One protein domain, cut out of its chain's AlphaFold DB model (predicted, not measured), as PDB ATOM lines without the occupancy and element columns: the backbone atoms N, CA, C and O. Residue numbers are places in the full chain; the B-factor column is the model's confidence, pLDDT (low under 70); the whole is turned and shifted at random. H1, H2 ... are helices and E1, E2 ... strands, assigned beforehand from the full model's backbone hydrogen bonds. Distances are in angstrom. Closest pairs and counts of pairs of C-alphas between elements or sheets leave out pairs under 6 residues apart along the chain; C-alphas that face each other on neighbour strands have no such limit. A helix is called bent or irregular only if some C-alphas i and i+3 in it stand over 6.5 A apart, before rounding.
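Overview. This is residues 27 to 112 of the 151 residues of the protein "CIC11C00000005120" of [Candida] intermedia (UniProt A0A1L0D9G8). One curled, strongly twisted sheet of four strands makes an open V: the long bent hairpin of E3 and E4 folds away as one arm, while the hairpin of E1 and E2, beside the first part of E3, lies in the other. The short helix H1 is in a loop beyond the end of E2, off the sheet. The printed part has 86 residues, with named elements in the order E1, E2, H1, E3, E4; it is mostly strand, though under half of its residues are in named elements. The sheet's order is E1, E2, E3, E4, antiparallel throughout. The whole is loose, with a radius of gyration of the C-alphas of 15.2 A, and flat, spanning 41 by 39 by 19 A.

Arrangement. E1, residues 34 to 38, an edge strand, forms a hairpin with E2, residues 46 to 50, at 168 degrees; N 36 and O 48 are 2.9 A apart, within hydrogen-bond range. H1, residues 59 to 63, is not on the sheet and is apart from E1. It is only just irregular, with C-alphas 59 and 62 6.7 A apart; 0 of 1 O i to N i+4 pairs and 1 of 2 O i to N i+3 pairs are within range. E3, residues 74 to 89, is staggered: residues 74 to 76 pair with E2, with N 75 and O 47 2.8 A apart, and residues 77 to 89 pair with E4, residues 95 to 105. In this second hairpin, N 80 and O 102 are 2.8 A apart. E3 bends by 108 degrees at Gly 84, and E4 by 66 degrees at Arg 100.

Along the chain. E1 begins at C-alpha 34, (57.163, 50.607, 166.600). E1 and E2 each measure 13.5 A, H1 8.6 A, E3 29.4 A and E4 26.8 A. E4 ends at C-alpha 105, (61.814, 40.240, 153.299).

Size, cuts and confidence. The C-alphas farthest apart, of Asn 92 and Lys 112, are 43.6 A apart. The printed part has no cut and no long link. The pLDDT is under 70 at residues 57 to 58, 61 to 69 and 107 to 112.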
ATOM      1  N   LEU A  27      54.324  52.063 149.714       70.81
ATOM      2  CA  LEU A  27      54.162  51.500 151.043       70.81
ATOM      3  C   LEU A  27      54.790  52.470 152.040       70.81
ATOM      4  O   LEU A  27      56.006  52.645 152.053       70.81
ATOM      5  N   LEU A  28      53.948  53.113 152.840       75.88
ATOM      6  CA  LEU A  28      54.372  54.056 153.865       75.88
ATOM      7  C   LEU A  28      54.388  53.358 155.226       75.88
ATOM      8  O   LEU A  28      53.587  52.463 155.499       75.88
ATOM      9  N   ILE A  29      55.337  53.766 156.062       80.06
ATOM     10  CA  ILE A  29      55.407  53.377 157.468       80.06
ATOM     11  C   ILE A  29      55.010  54.612 158.268       80.06
ATOM     12  O   ILE A  29      55.566  55.688 158.042       80.06
ATOM     13  N   ASN A  30      54.050  54.471 159.182       83.00
ATOM     14  CA  ASN A  30      53.689  55.547 160.095       83.00
ATOM     15  C   ASN A  30      54.934  55.924 160.931       83.00
ATOM     16  O   ASN A  30      55.531  55.031 161.538       83.00
ATOM     17  N   PRO A  31      55.327  57.209 161.014       84.94
ATOM     18  CA  PRO A  31      56.428  57.659 161.873       84.94
ATOM     19  C   PRO A  31      56.316  57.224 163.345       84.94
ATOM     20  O   PRO A  31      57.330  57.042 164.014       84.94
ATOM     21  N   ASN A  32      55.093  57.029 163.841       84.69
ATOM     22  CA  ASN A  32      54.789  56.578 165.200       84.69
ATOM     23  C   ASN A  32      54.782  55.047 165.354       84.69
ATOM     24  O   ASN A  32      54.582  54.536 166.462       84.69
ATOM     25  N   ALA A  33      54.998  54.298 164.270       86.75
ATOM     26  CA  ALA A  33      55.070  52.848 164.321       86.75
ATOM     27  C   ALA A  33      56.271  52.385 165.156       86.75
ATOM     28  O   ALA A  33      57.355  52.971 165.167       86.75
ATOM     29  N   LYS A  34      56.099  51.259 165.841       90.06
ATOM     30  CA  LYS A  34      57.163  50.607 166.600       90.06
ATOM     31  C   LYS A  34      57.876  49.606 165.708       90.06
ATOM     32  O   LYS A  34      57.288  48.597 165.317       90.06
ATOM     33  N   PHE A  35      59.154  49.859 165.455       90.56
ATOM     34  CA  PHE A  35      60.040  48.946 164.743       90.56
ATOM     35  C   PHE A  35      60.860  48.107 165.727       90.56
ATOM     36  O   PHE A  35      61.516  48.633 166.627       90.56
ATOM     37  N   GLN A  36      60.822  46.790 165.558       93.44
ATOM     38  CA  GLN A  36      61.616  45.838 166.328       93.44
ATOM     39  C   GLN A  36      62.406  44.964 165.363       93.44
ATOM     40  O   GLN A  36      61.836  44.409 164.428       93.44
ATOM     41  N   ILE A  37      63.699  44.792 165.620       94.44
ATOM     42  CA  ILE A  37      64.564  43.894 164.857       94.44
ATOM     43  C   ILE A  37      65.383  43.029 165.812       94.44
ATOM     44  O   ILE A  37      65.764  43.465 166.898       94.44
ATOM     45  N   SER A  38      65.614  41.778 165.432       92.69
ATOM     46  CA  SER A  38      66.370  40.808 166.220       92.69
ATOM     47  C   SER A  38      67.245  39.948 165.320       92.69
ATOM     48  O   SER A  38      66.943  39.791 164.136       92.69
ATOM     49  N   ARG A  39      68.295  39.362 165.912       90.38
ATOM     50  CA  ARG A  39      69.195  38.413 165.237       90.38
ATOM     51  C   ARG A  39      69.882  39.015 164.008       90.38
ATOM     52  O   ARG A  39      69.985  38.373 162.970       90.38
ATOM     53  N   LEU A  40      70.305  40.275 164.114       90.06
ATOM     54  CA  LEU A  40      71.003  40.995 163.040       90.06
ATOM     55  C   LEU A  40      72.321  40.322 162.629       90.06
ATOM     56  O   LEU A  40      72.771  40.489 161.502       90.06
ATOM     57  N   ASP A  41      72.917  39.577 163.555       89.94
ATOM     58  CA  ASP A  41      74.124  38.773 163.404       89.94
ATOM     59  C   ASP A  41      73.870  37.385 162.787       89.94
ATOM     60  O   ASP A  41      74.818  36.710 162.387       89.94
ATOM     61  N   GLU A  42      72.610  36.953 162.674       90.38
ATOM     62  CA  GLU A  42      72.240  35.704 162.009       90.38
ATOM     63  C   GLU A  42      72.029  35.915 160.498       90.38
ATOM     64  O   GLU A  42      71.792  37.019 160.008       90.38
ATOM     65  N   GLN A  43      72.062  34.817 159.736       87.19
ATOM     66  CA  GLN A  43      71.817  34.836 158.288       87.19
ATOM     67  C   GLN A  43      70.403  35.323 157.929       87.19
ATOM     68  O   GLN A  43      70.197  35.876 156.846       87.19
ATOM     69  N   HIS A  44      69.449  35.121 158.842       90.25
ATOM     70  CA  HIS A  44      68.041  35.426 158.634       90.25
ATOM     71  C   HIS A  44      67.464  36.302 159.755       90.25
ATOM     72  O   HIS A  44      66.721  35.793 160.604       90.25
ATOM     73  N   PRO A  45      67.782  37.610 159.792       93.06
ATOM     74  CA  PRO A  45      67.244  38.495 160.813       93.06
ATOM     75  C   PRO A  45      65.717  38.534 160.772       93.06
ATOM     76  O   PRO A  45      65.085  38.349 159.724       93.06
ATOM     77  N   LEU A  46      65.119  38.797 161.929       91.56
ATOM     78  CA  LEU A  46      63.672  38.911 162.069       91.56
ATOM     79  C   LEU A  46      63.315  40.346 162.423       91.56
ATOM     80  O   LEU A  46      63.886  40.892 163.370       91.56
ATOM     81  N   PHE A  47      62.336  40.926 161.734       91.50
ATOM     82  CA  PHE A  47      61.778  42.221 162.112       91.50
ATOM     83  C   PHE A  47      60.265  42.164 162.288       91.50
ATOM     84  O   PHE A  47      59.581  41.270 161.791       91.50
ATOM     85  N   LYS A  48      59.749  43.143 163.021       90.69
ATOM     86  CA  LYS A  48      58.329  43.384 163.225       90.69
ATOM     87  C   LYS A  48      58.080  44.883 163.207       90.69
ATOM     88  O   LYS A  48      58.799  45.642 163.857       90.69
ATOM     89  N   VAL A  49      57.030  45.282 162.505       88.25
ATOM     90  CA  VAL A  49      56.438  46.616 162.614       88.25
ATOM     91  C   VAL A  49      55.130  46.459 163.386       88.25
ATOM     92  O   VAL A  49      54.398  45.493 163.178       88.25
ATOM     93  N   SER A  50      54.861  47.350 164.330       87.44
ATOM     94  CA  SER A  50      53.591  47.383 165.063       87.44
ATOM     95  C   SER A  50      53.066  48.802 165.195       87.44
ATOM     96  O   SER A  50      53.856  49.741 165.180       87.44
ATOM     97  N   ASP A  51      51.756  48.931 165.384       85.62
ATOM     98  CA  ASP A  51      51.050  50.210 165.471       85.62
ATOM     99  C   ASP A  51      51.148  51.041 164.176       85.62
ATOM    100  O   ASP A  51      51.007  52.258 164.209       85.62
ATOM    101  N   ASN A  52      51.362  50.397 163.020       81.44
ATOM    102  CA  ASN A  52      51.459  51.102 161.737       81.44
ATOM    103  C   ASN A  52      50.108  51.675 161.284       81.44
ATOM    104  O   ASN A  52      50.063  52.755 160.702       81.44
ATOM    105  N   ALA A  53      49.011  50.962 161.561       78.44
ATOM    106  CA  ALA A  53      47.652  51.352 161.175       78.44
ATOM    107  C   ALA A  53      46.728  51.582 162.390       78.44
ATOM    108  O   ALA A  53      45.501  51.516 162.276       78.44
ATOM    109  N   ASN A  54      47.298  51.822 163.576       76.00
ATOM    110  CA  ASN A  54      46.535  51.937 164.817       76.00
ATOM    111  C   ASN A  54      45.864  53.315 164.956       76.00
ATOM    112  O   ASN A  54      46.372  54.219 165.620       76.00
ATOM    113  N   SER A  55      44.669  53.441 164.379       72.62
ATOM    114  CA  SER A  55      43.851  54.661 164.425       72.62
ATOM    115  C   SER A  55      43.421  55.095 165.831       72.62
ATOM    116  O   SER A  55      43.053  56.251 166.025       72.62
ATOM    117  N   ALA A  56      43.461  54.191 166.819       71.81
ATOM    118  CA  ALA A  56      43.149  54.518 168.207       71.81
ATOM    119  C   ALA A  56      44.315  55.221 168.921       71.81
ATOM    120  O   ALA A  56      44.083  55.975 169.863       71.81
ATOM    121  N   ALA A  57      45.554  54.967 168.488       69.31
ATOM    122  CA  ALA A  57      46.742  55.641 169.002       69.31
ATOM    123  C   ALA A  57      47.026  56.949 168.248       69.31
ATOM    124  O   ALA A  57      47.445  57.925 168.863       69.31
ATOM    125  N   ASP A  58      46.772  56.967 166.938       69.00
ATOM    126  CA  ASP A  58      46.997  58.124 166.078       69.00
ATOM    127  C   ASP A  58      45.963  58.135 164.929       69.00
ATOM    128  O   ASP A  58      46.022  57.267 164.050       69.00
ATOM    129  N   PRO A  59      45.012  59.092 164.914       72.50
ATOM    130  CA  PRO A  59      43.979  59.194 163.883       72.50
ATOM    131  C   PRO A  59      44.521  59.347 162.456       72.50
ATOM    132  O   PRO A  59      43.840  58.942 161.511       72.50
ATOM    133  N   GLU A  60      45.732  59.887 162.282       73.06
ATOM    134  CA  GLU A  60      46.357  60.056 160.965       73.06
ATOM    135  C   GLU A  60      46.986  58.755 160.446       73.06
ATOM    136  O   GLU A  60      47.251  58.645 159.249       73.06
ATOM    137  N   SER A  61      47.124  57.718 161.285       69.75
ATOM    138  CA  SER A  61      47.706  56.413 160.912       69.75
ATOM    139  C   SER A  61      47.038  55.756 159.705       69.75
ATOM    140  O   SER A  61      47.690  55.048 158.945       69.75
ATOM    141  N   LEU A  62      45.736  55.987 159.509       67.12
ATOM    142  CA  LEU A  62      44.974  55.427 158.386       67.12
ATOM    143  C   LEU A  62      45.420  55.989 157.026       67.12
ATOM    144  O   LEU A  62      45.137  55.384 155.994       67.12
ATOM    145  N   SER A  63      46.108  57.134 157.022       67.94
ATOM    146  CA  SER A  63      46.647  57.768 155.814       67.94
ATOM    147  C   SER A  63      47.996  57.176 155.377       67.94
ATOM    148  O   SER A  63      48.333  57.224 154.194       67.94
ATOM    149  N   PHE A  64      48.740  56.539 156.293       63.78
ATOM    150  CA  PHE A  64      50.100  56.032 156.078       63.78
ATOM    151  C   PHE A  64      50.138  54.598 155.522       63.78
ATOM    152  O   PHE A  64      51.008  53.821 155.892       63.78
ATOM    153  N   SER A  65      49.263  54.277 154.560       56.69
ATOM    154  CA  SER A  65      49.177  53.003 153.813       56.69
ATOM    155  C   SER A  65      48.147  51.982 154.320       56.69
ATOM    156  O   SER A  65      47.954  51.770 155.513       56.69
ATOM    157  N   ASN A  66      47.548  51.252 153.367       53.84
ATOM    158  CA  ASN A  66      46.614  50.121 153.540       53.84
ATOM    159  C   ASN A  66      47.256  48.863 154.174       53.84
ATOM    160  O   ASN A  66      46.775  47.738 154.013       53.84
ATOM    161  N   LEU A  67      48.377  49.019 154.868       57.12
ATOM    162  CA  LEU A  67      49.247  47.942 155.309       57.12
ATOM    163  C   LEU A  67      48.833  47.372 156.673       57.12
ATOM    164  O   LEU A  67      49.644  47.235 157.586       57.12
ATOM    165  N   SER A  68      47.593  46.896 156.775       57.72
ATOM    166  CA  SER A  68      47.273  45.856 157.764       57.72
ATOM    167  C   SER A  68      48.080  44.568 157.518       57.72
ATOM    168  O   SER A  68      48.194  43.722 158.399       57.72
ATOM    169  N   ALA A  69      48.668  44.417 156.322       62.88
ATOM    170  CA  ALA A  69      49.418  43.235 155.917       62.88
ATOM    171  C   ALA A  69      50.763  43.048 156.642       62.88
ATOM    172  O   ALA A  69      51.161  41.902 156.824       62.88
ATOM    173  N   ILE A  70      51.453  44.124 157.049       72.44
ATOM    174  CA  ILE A  70      52.729  44.023 157.794       72.44
ATOM    175  C   ILE A  70      52.564  44.310 159.288       72.44
ATOM    176  O   ILE A  70      53.438  43.970 160.085       72.44
ATOM    177  N   ASP A  71      51.451  44.936 159.684       79.25
ATOM    178  CA  ASP A  71      51.258  45.383 161.057       79.25
ATOM    179  C   ASP A  71      51.081  44.188 162.003       79.25
ATOM    180  O   ASP A  71      50.235  43.311 161.815       79.25
ATOM    181  N   GLY A  72      51.928  44.120 163.026       78.75
ATOM    182  CA  GLY A  72      51.920  43.055 164.023       78.75
ATOM    183  C   GLY A  72      52.563  41.734 163.581       78.75
ATOM    184  O   GLY A  72      52.761  40.866 164.439       78.75
ATOM    185  N   GLN A  73      52.932  41.575 162.305       83.75
ATOM    186  CA  GLN A  73      53.537  40.349 161.777       83.75
ATOM    187  C   GLN A  73      55.058  40.328 161.972       83.75
ATOM    188  O   GLN A  73      55.730  41.357 161.936       83.75
ATOM    189  N   ILE A  74      55.604  39.131 162.204       88.31
ATOM    190  CA  ILE A  74      57.053  38.912 162.249       88.31
ATOM    191  C   ILE A  74      57.494  38.433 160.870       88.31
ATOM    192  O   ILE A  74      57.027  37.401 160.388       88.31
ATOM    193  N   HIS A  75      58.418  39.174 160.271       86.31
ATOM    194  CA  HIS A  75      58.980  38.903 158.959       86.31
ATOM    195  C   HIS A  75      60.408  38.387 159.094       86.31
ATOM    196  O   HIS A  75      61.219  38.950 159.830       86.31
ATOM    197  N   GLN A  76      60.711  37.319 158.360       90.25
ATOM    198  CA  GLN A  76      62.073  36.837 158.183       90.25
ATOM    199  C   GLN A  76      62.704  37.529 156.974       90.25
ATOM    200  O   GLN A  76      62.050  37.741 155.951       90.25
ATOM    201  N   THR A  77      63.978  37.884 157.099       91.81
ATOM    202  CA  THR A  77      64.725  38.604 156.064       91.81
ATOM    203  C   THR A  77      65.987  37.869 155.648       91.81
ATOM    204  O   THR A  77      66.409  36.915 156.295       91.81
ATOM    205  N   ASN A  78      66.578  38.314 154.544       91.94
ATOM    206  CA  ASN A  78      67.867  37.870 154.040       91.94
ATOM    207  C   ASN A  78      68.718  39.087 153.686       91.94
ATOM    208  O   ASN A  78      68.213  40.042 153.093       91.94
ATOM    209  N   TRP A  79      70.013  39.024 153.987       91.44
ATOM    210  CA  TRP A  79      70.972  40.006 153.496       91.44
ATOM    211  C   TRP A  79      71.216  39.811 151.999       91.44
ATOM    212  O   TRP A  79      71.580  38.721 151.552       91.44
ATOM    213  N   SER A  80      71.039  40.875 151.222       91.75
ATOM    214  CA  SER A  80      71.325  40.909 149.791       91.75
ATOM    215  C   SER A  80      72.363  41.980 149.497       91.75
ATOM    216  O   SER A  80      72.169  43.148 149.831       91.75
ATOM    217  N   LYS A  81      73.471  41.587 148.867       92.81
ATOM    218  CA  LYS A  81      74.534  42.519 148.479       92.81
ATOM    219  C   LYS A  81      74.099  43.361 147.288       92.81
ATOM    220  O   LYS A  81      73.572  42.839 146.307       92.81
ATOM    221  N   LEU A  82      74.397  44.650 147.354       89.56
ATOM    222  CA  LEU A  82      74.154  45.588 146.270       89.56
ATOM    223  C   LEU A  82      75.268  45.506 145.225       89.56
ATOM    224  O   LEU A  82      76.450  45.367 145.550       89.56
ATOM    225  N   LEU A  83      74.894  45.651 143.953       90.94
ATOM    226  CA  LEU A  83      75.839  45.876 142.860       90.94
ATOM    227  C   LEU A  83      76.208  47.362 142.823       90.94
ATOM    228  O   LEU A  83      75.723  48.118 141.988       90.94
ATOM    229  N   GLY A  84      77.037  47.784 143.775       92.75
ATOM    230  CA  GLY A  84      77.456  49.174 143.920       92.75
ATOM    231  C   GLY A  84      77.465  49.624 145.373       92.75
ATOM    232  O   GLY A  84      77.668  48.835 146.296       92.75
ATOM    233  N   THR A  85      77.304  50.924 145.585       94.44
ATOM    234  CA  THR A  85      77.210  51.516 146.919       94.44
ATOM    235  C   THR A  85      76.184  52.632 146.872       94.44
ATOM    236  O   THR A  85      76.303  53.547 146.061       94.44
ATOM    237  N   GLU A  86      75.182  52.542 147.734       94.38
ATOM    238  CA  GLU A  86      74.218  53.616 147.939       94.38
ATOM    239  C   GLU A  86      74.777  54.617 148.948       94.38
ATOM    240  O   GLU A  86      75.495  54.245 149.879       94.38
ATOM    241  N   LEU A  87      74.453  55.891 148.752       96.12
ATOM    242  CA  LEU A  87      74.906  56.998 149.585       96.12
ATOM    243  C   LEU A  87      73.694  57.589 150.307       96.12
ATOM    244  O   LEU A  87      72.695  57.910 149.665       96.12
ATOM    245  N   ILE A  88      73.783  57.726 151.628       94.12
ATOM    246  CA  ILE A  88      72.731  58.323 152.454       94.12
ATOM    247  C   ILE A  88      73.149  59.746 152.793       94.12
ATOM    248  O   ILE A  88      74.203  59.952 153.400       94.12
ATOM    249  N   PHE A  89      72.303  60.707 152.438       96.50
ATOM    250  CA  PHE A  89      72.476  62.115 152.770       96.50
ATOM    251  C   PHE A  89      71.427  62.541 153.798       96.50
ATOM    252  O   PHE A  89      70.308  62.031 153.784       96.50
ATOM    253  N   ASN A  90      71.790  63.447 154.703       94.75
ATOM    254  CA  ASN A  90      70.821  64.070 155.604       94.75
ATOM    255  C   ASN A  90      70.030  65.184 154.887       94.75
ATOM    256  O   ASN A  90      70.288  65.514 153.731       94.75
ATOM    257  N   GLU A  91      69.094  65.806 155.606       95.50
ATOM    258  CA  GLU A  91      68.273  66.920 155.103       95.50
ATOM    259  C   GLU A  91      69.094  68.162 154.706       95.50
ATOM    260  O   GLU A  91      68.652  68.955 153.879       95.50
ATOM    261  N   ASN A  92      70.306  68.317 155.250       96.00
ATOM    262  CA  ASN A  92      71.222  69.413 154.919       96.00
ATOM    263  C   ASN A  92      72.095  69.113 153.684       96.00
ATOM    264  O   ASN A  92      72.832  69.988 153.233       96.00
ATOM    265  N   GLY A  93      72.026  67.893 153.136       94.81
ATOM    266  CA  GLY A  93      72.837  67.440 152.005       94.81
ATOM    267  C   GLY A  93      74.204  66.854 152.378       94.81
ATOM    268  O   GLY A  93      74.990  66.545 151.484       94.81
ATOM    269  N   ASP A  94      74.502  66.659 153.664       96.94
ATOM    270  CA  ASP A  94      75.748  66.025 154.101       96.94
ATOM    271  C   ASP A  94      75.670  64.503 153.957       96.94
ATOM    272  O   ASP A  94      74.661  63.883 154.305       96.94
ATOM    273  N   LEU A  95      76.765  63.878 153.517       94.69
ATOM    274  CA  LEU A  95      76.890  62.421 153.461       94.69
ATOM    275  C   LEU A  95      76.985  61.842 154.882       94.69
ATOM    276  O   LEU A  95      77.986  62.041 155.569       94.69
ATOM    277  N   VAL A  96      75.974  61.076 155.299       96.81
ATOM    278  CA  VAL A  96      75.901  60.449 156.633       96.81
ATOM    279  C   VAL A  96      76.174  58.948 156.623       96.81
ATOM    280  O   VAL A  96      76.407  58.362 157.679       96.81
ATOM    281  N   GLY A  97      76.182  58.307 155.455       95.62
ATOM    282  CA  GLY A  97      76.477  56.882 155.387       95.62
ATOM    283  C   GLY A  97      76.564  56.312 153.983       95.62
ATOM    284  O   GLY A  97      76.183  56.940 152.998       95.62
ATOM    285  N   THR A  98      77.060  55.079 153.914       96.06
ATOM    286  CA  THR A  98      77.106  54.282 152.687       96.06
ATOM    287  C   THR A  98      76.526  52.902 152.946       96.06
ATOM    288  O   THR A  98      76.867  52.286 153.957       96.06
ATOM    289  N   VAL A  99      75.720  52.388 152.024       94.62
ATOM    290  CA  VAL A  99      75.080  51.074 152.133       94.62
ATOM    291  C   VAL A  99      75.578  50.167 151.015       94.62
ATOM    292  O   VAL A  99      75.678  50.572 149.856       94.62
ATOM    293  N   ARG A 100      75.928  48.928 151.373       92.94
ATOM    294  CA  ARG A 100      76.414  47.894 150.439       92.94
ATOM    295  C   ARG A 100      75.540  46.647 150.415       92.94
ATOM    296  O   ARG A 100      75.757  45.765 149.589       92.94
ATOM    297  N   GLU A 101      74.574  46.561 151.317       92.44
ATOM    298  CA  GLU A 101      73.672  45.428 151.452       92.44
ATOM    299  C   GLU A 101      72.333  45.875 152.038       92.44
ATOM    300  O   GLU A 101      72.279  46.806 152.841       92.44
ATOM    301  N   HIS A 102      71.256  45.208 151.626       90.75
ATOM    302  CA  HIS A 102      69.900  45.436 152.121       90.75
ATOM    303  C   HIS A 102      69.358  44.185 152.803       90.75
ATOM    304  O   HIS A 102      69.671  43.061 152.406       90.75
ATOM    305  N   LEU A 103      68.478  44.391 153.781       90.31
ATOM    306  CA  LEU A 103      67.623  43.337 154.314       90.31
ATOM    307  C   LEU A 103      66.370  43.223 153.452       90.31
ATOM    308  O   LEU A 103      65.555  44.142 153.401       90.31
ATOM    309  N   LEU A 104      66.208  42.083 152.787       88.56
ATOM    310  CA  LEU A 104      65.043  41.791 151.958       88.56
ATOM    311  C   LEU A 104      64.119  40.815 152.674       88.56
ATOM    312  O   LEU A 104      64.568  39.788 153.180       88.56
ATOM    313  N   THR A 105      62.825  41.123 152.701       85.00
ATOM    314  CA  THR A 105      61.814  40.240 153.299       85.00
ATOM    315  C   THR A 105      61.591  39.015 152.426       85.00
ATOM    316  O   THR A 105      61.338  39.146 151.228       85.00
ATOM    317  N   ASP A 106      61.622  37.827 153.029       77.38
ATOM    318  CA  ASP A 106      61.184  36.611 152.354       77.38
ATOM    319  C   ASP A 106      59.658  36.485 152.448       77.38
ATOM    320  O   ASP A 106      59.100  36.079 153.469       77.38
ATOM    321  N   LEU A 107      58.972  36.843 151.362       67.94
ATOM    322  CA  LEU A 107      57.510  36.764 151.265       67.94
ATOM    323  C   LEU A 107      56.984  35.315 151.242       67.94
ATOM    324  O   LEU A 107      55.784  35.095 151.421       67.94
ATOM    325  N   SER A 108      57.857  34.327 151.039       59.19
ATOM    326  CA  SER A 108      57.497  32.902 150.992       59.19
ATOM    327  C   SER A 108      57.403  32.293 152.389       59.19
ATOM    328  O   SER A 108      56.695  31.303 152.604       59.19
ATOM    329  N   VAL A 109      58.089  32.892 153.363       55.50
ATOM    330  CA  VAL A 109      58.149  32.391 154.732       55.50
ATOM    331  C   VAL A 109      57.021  33.019 155.537       55.50
ATOM    332  O   VAL A 109      57.180  34.000 156.259       55.50
ATOM    333  N   LYS A 110      55.838  32.403 155.458       55.16
ATOM    334  CA  LYS A 110      54.840  32.575 156.516       55.16
ATOM    335  C   LYS A 110      55.420  31.929 157.765       55.16
ATOM    336  O   LYS A 110      55.392  30.702 157.879       55.16
ATOM    337  N   VAL A 111      55.924  32.739 158.697       52.75
ATOM    338  CA  VAL A 111      56.255  32.284 160.051       52.75
ATOM    339  C   VAL A 111      54.934  31.905 160.719       52.75
ATOM    340  O   VAL A 111      54.314  32.676 161.446       52.75
ATOM    341  N   LYS A 112      54.442  30.705 160.403       45.41
ATOM    342  CA  LYS A 112      53.360  30.083 161.146       45.41
ATOM    343  C   LYS A 112      53.944  29.827 162.522       45.41
ATOM    344  O   LYS A 112      54.748  28.912 162.691       45.41
TER     345      LYS A 112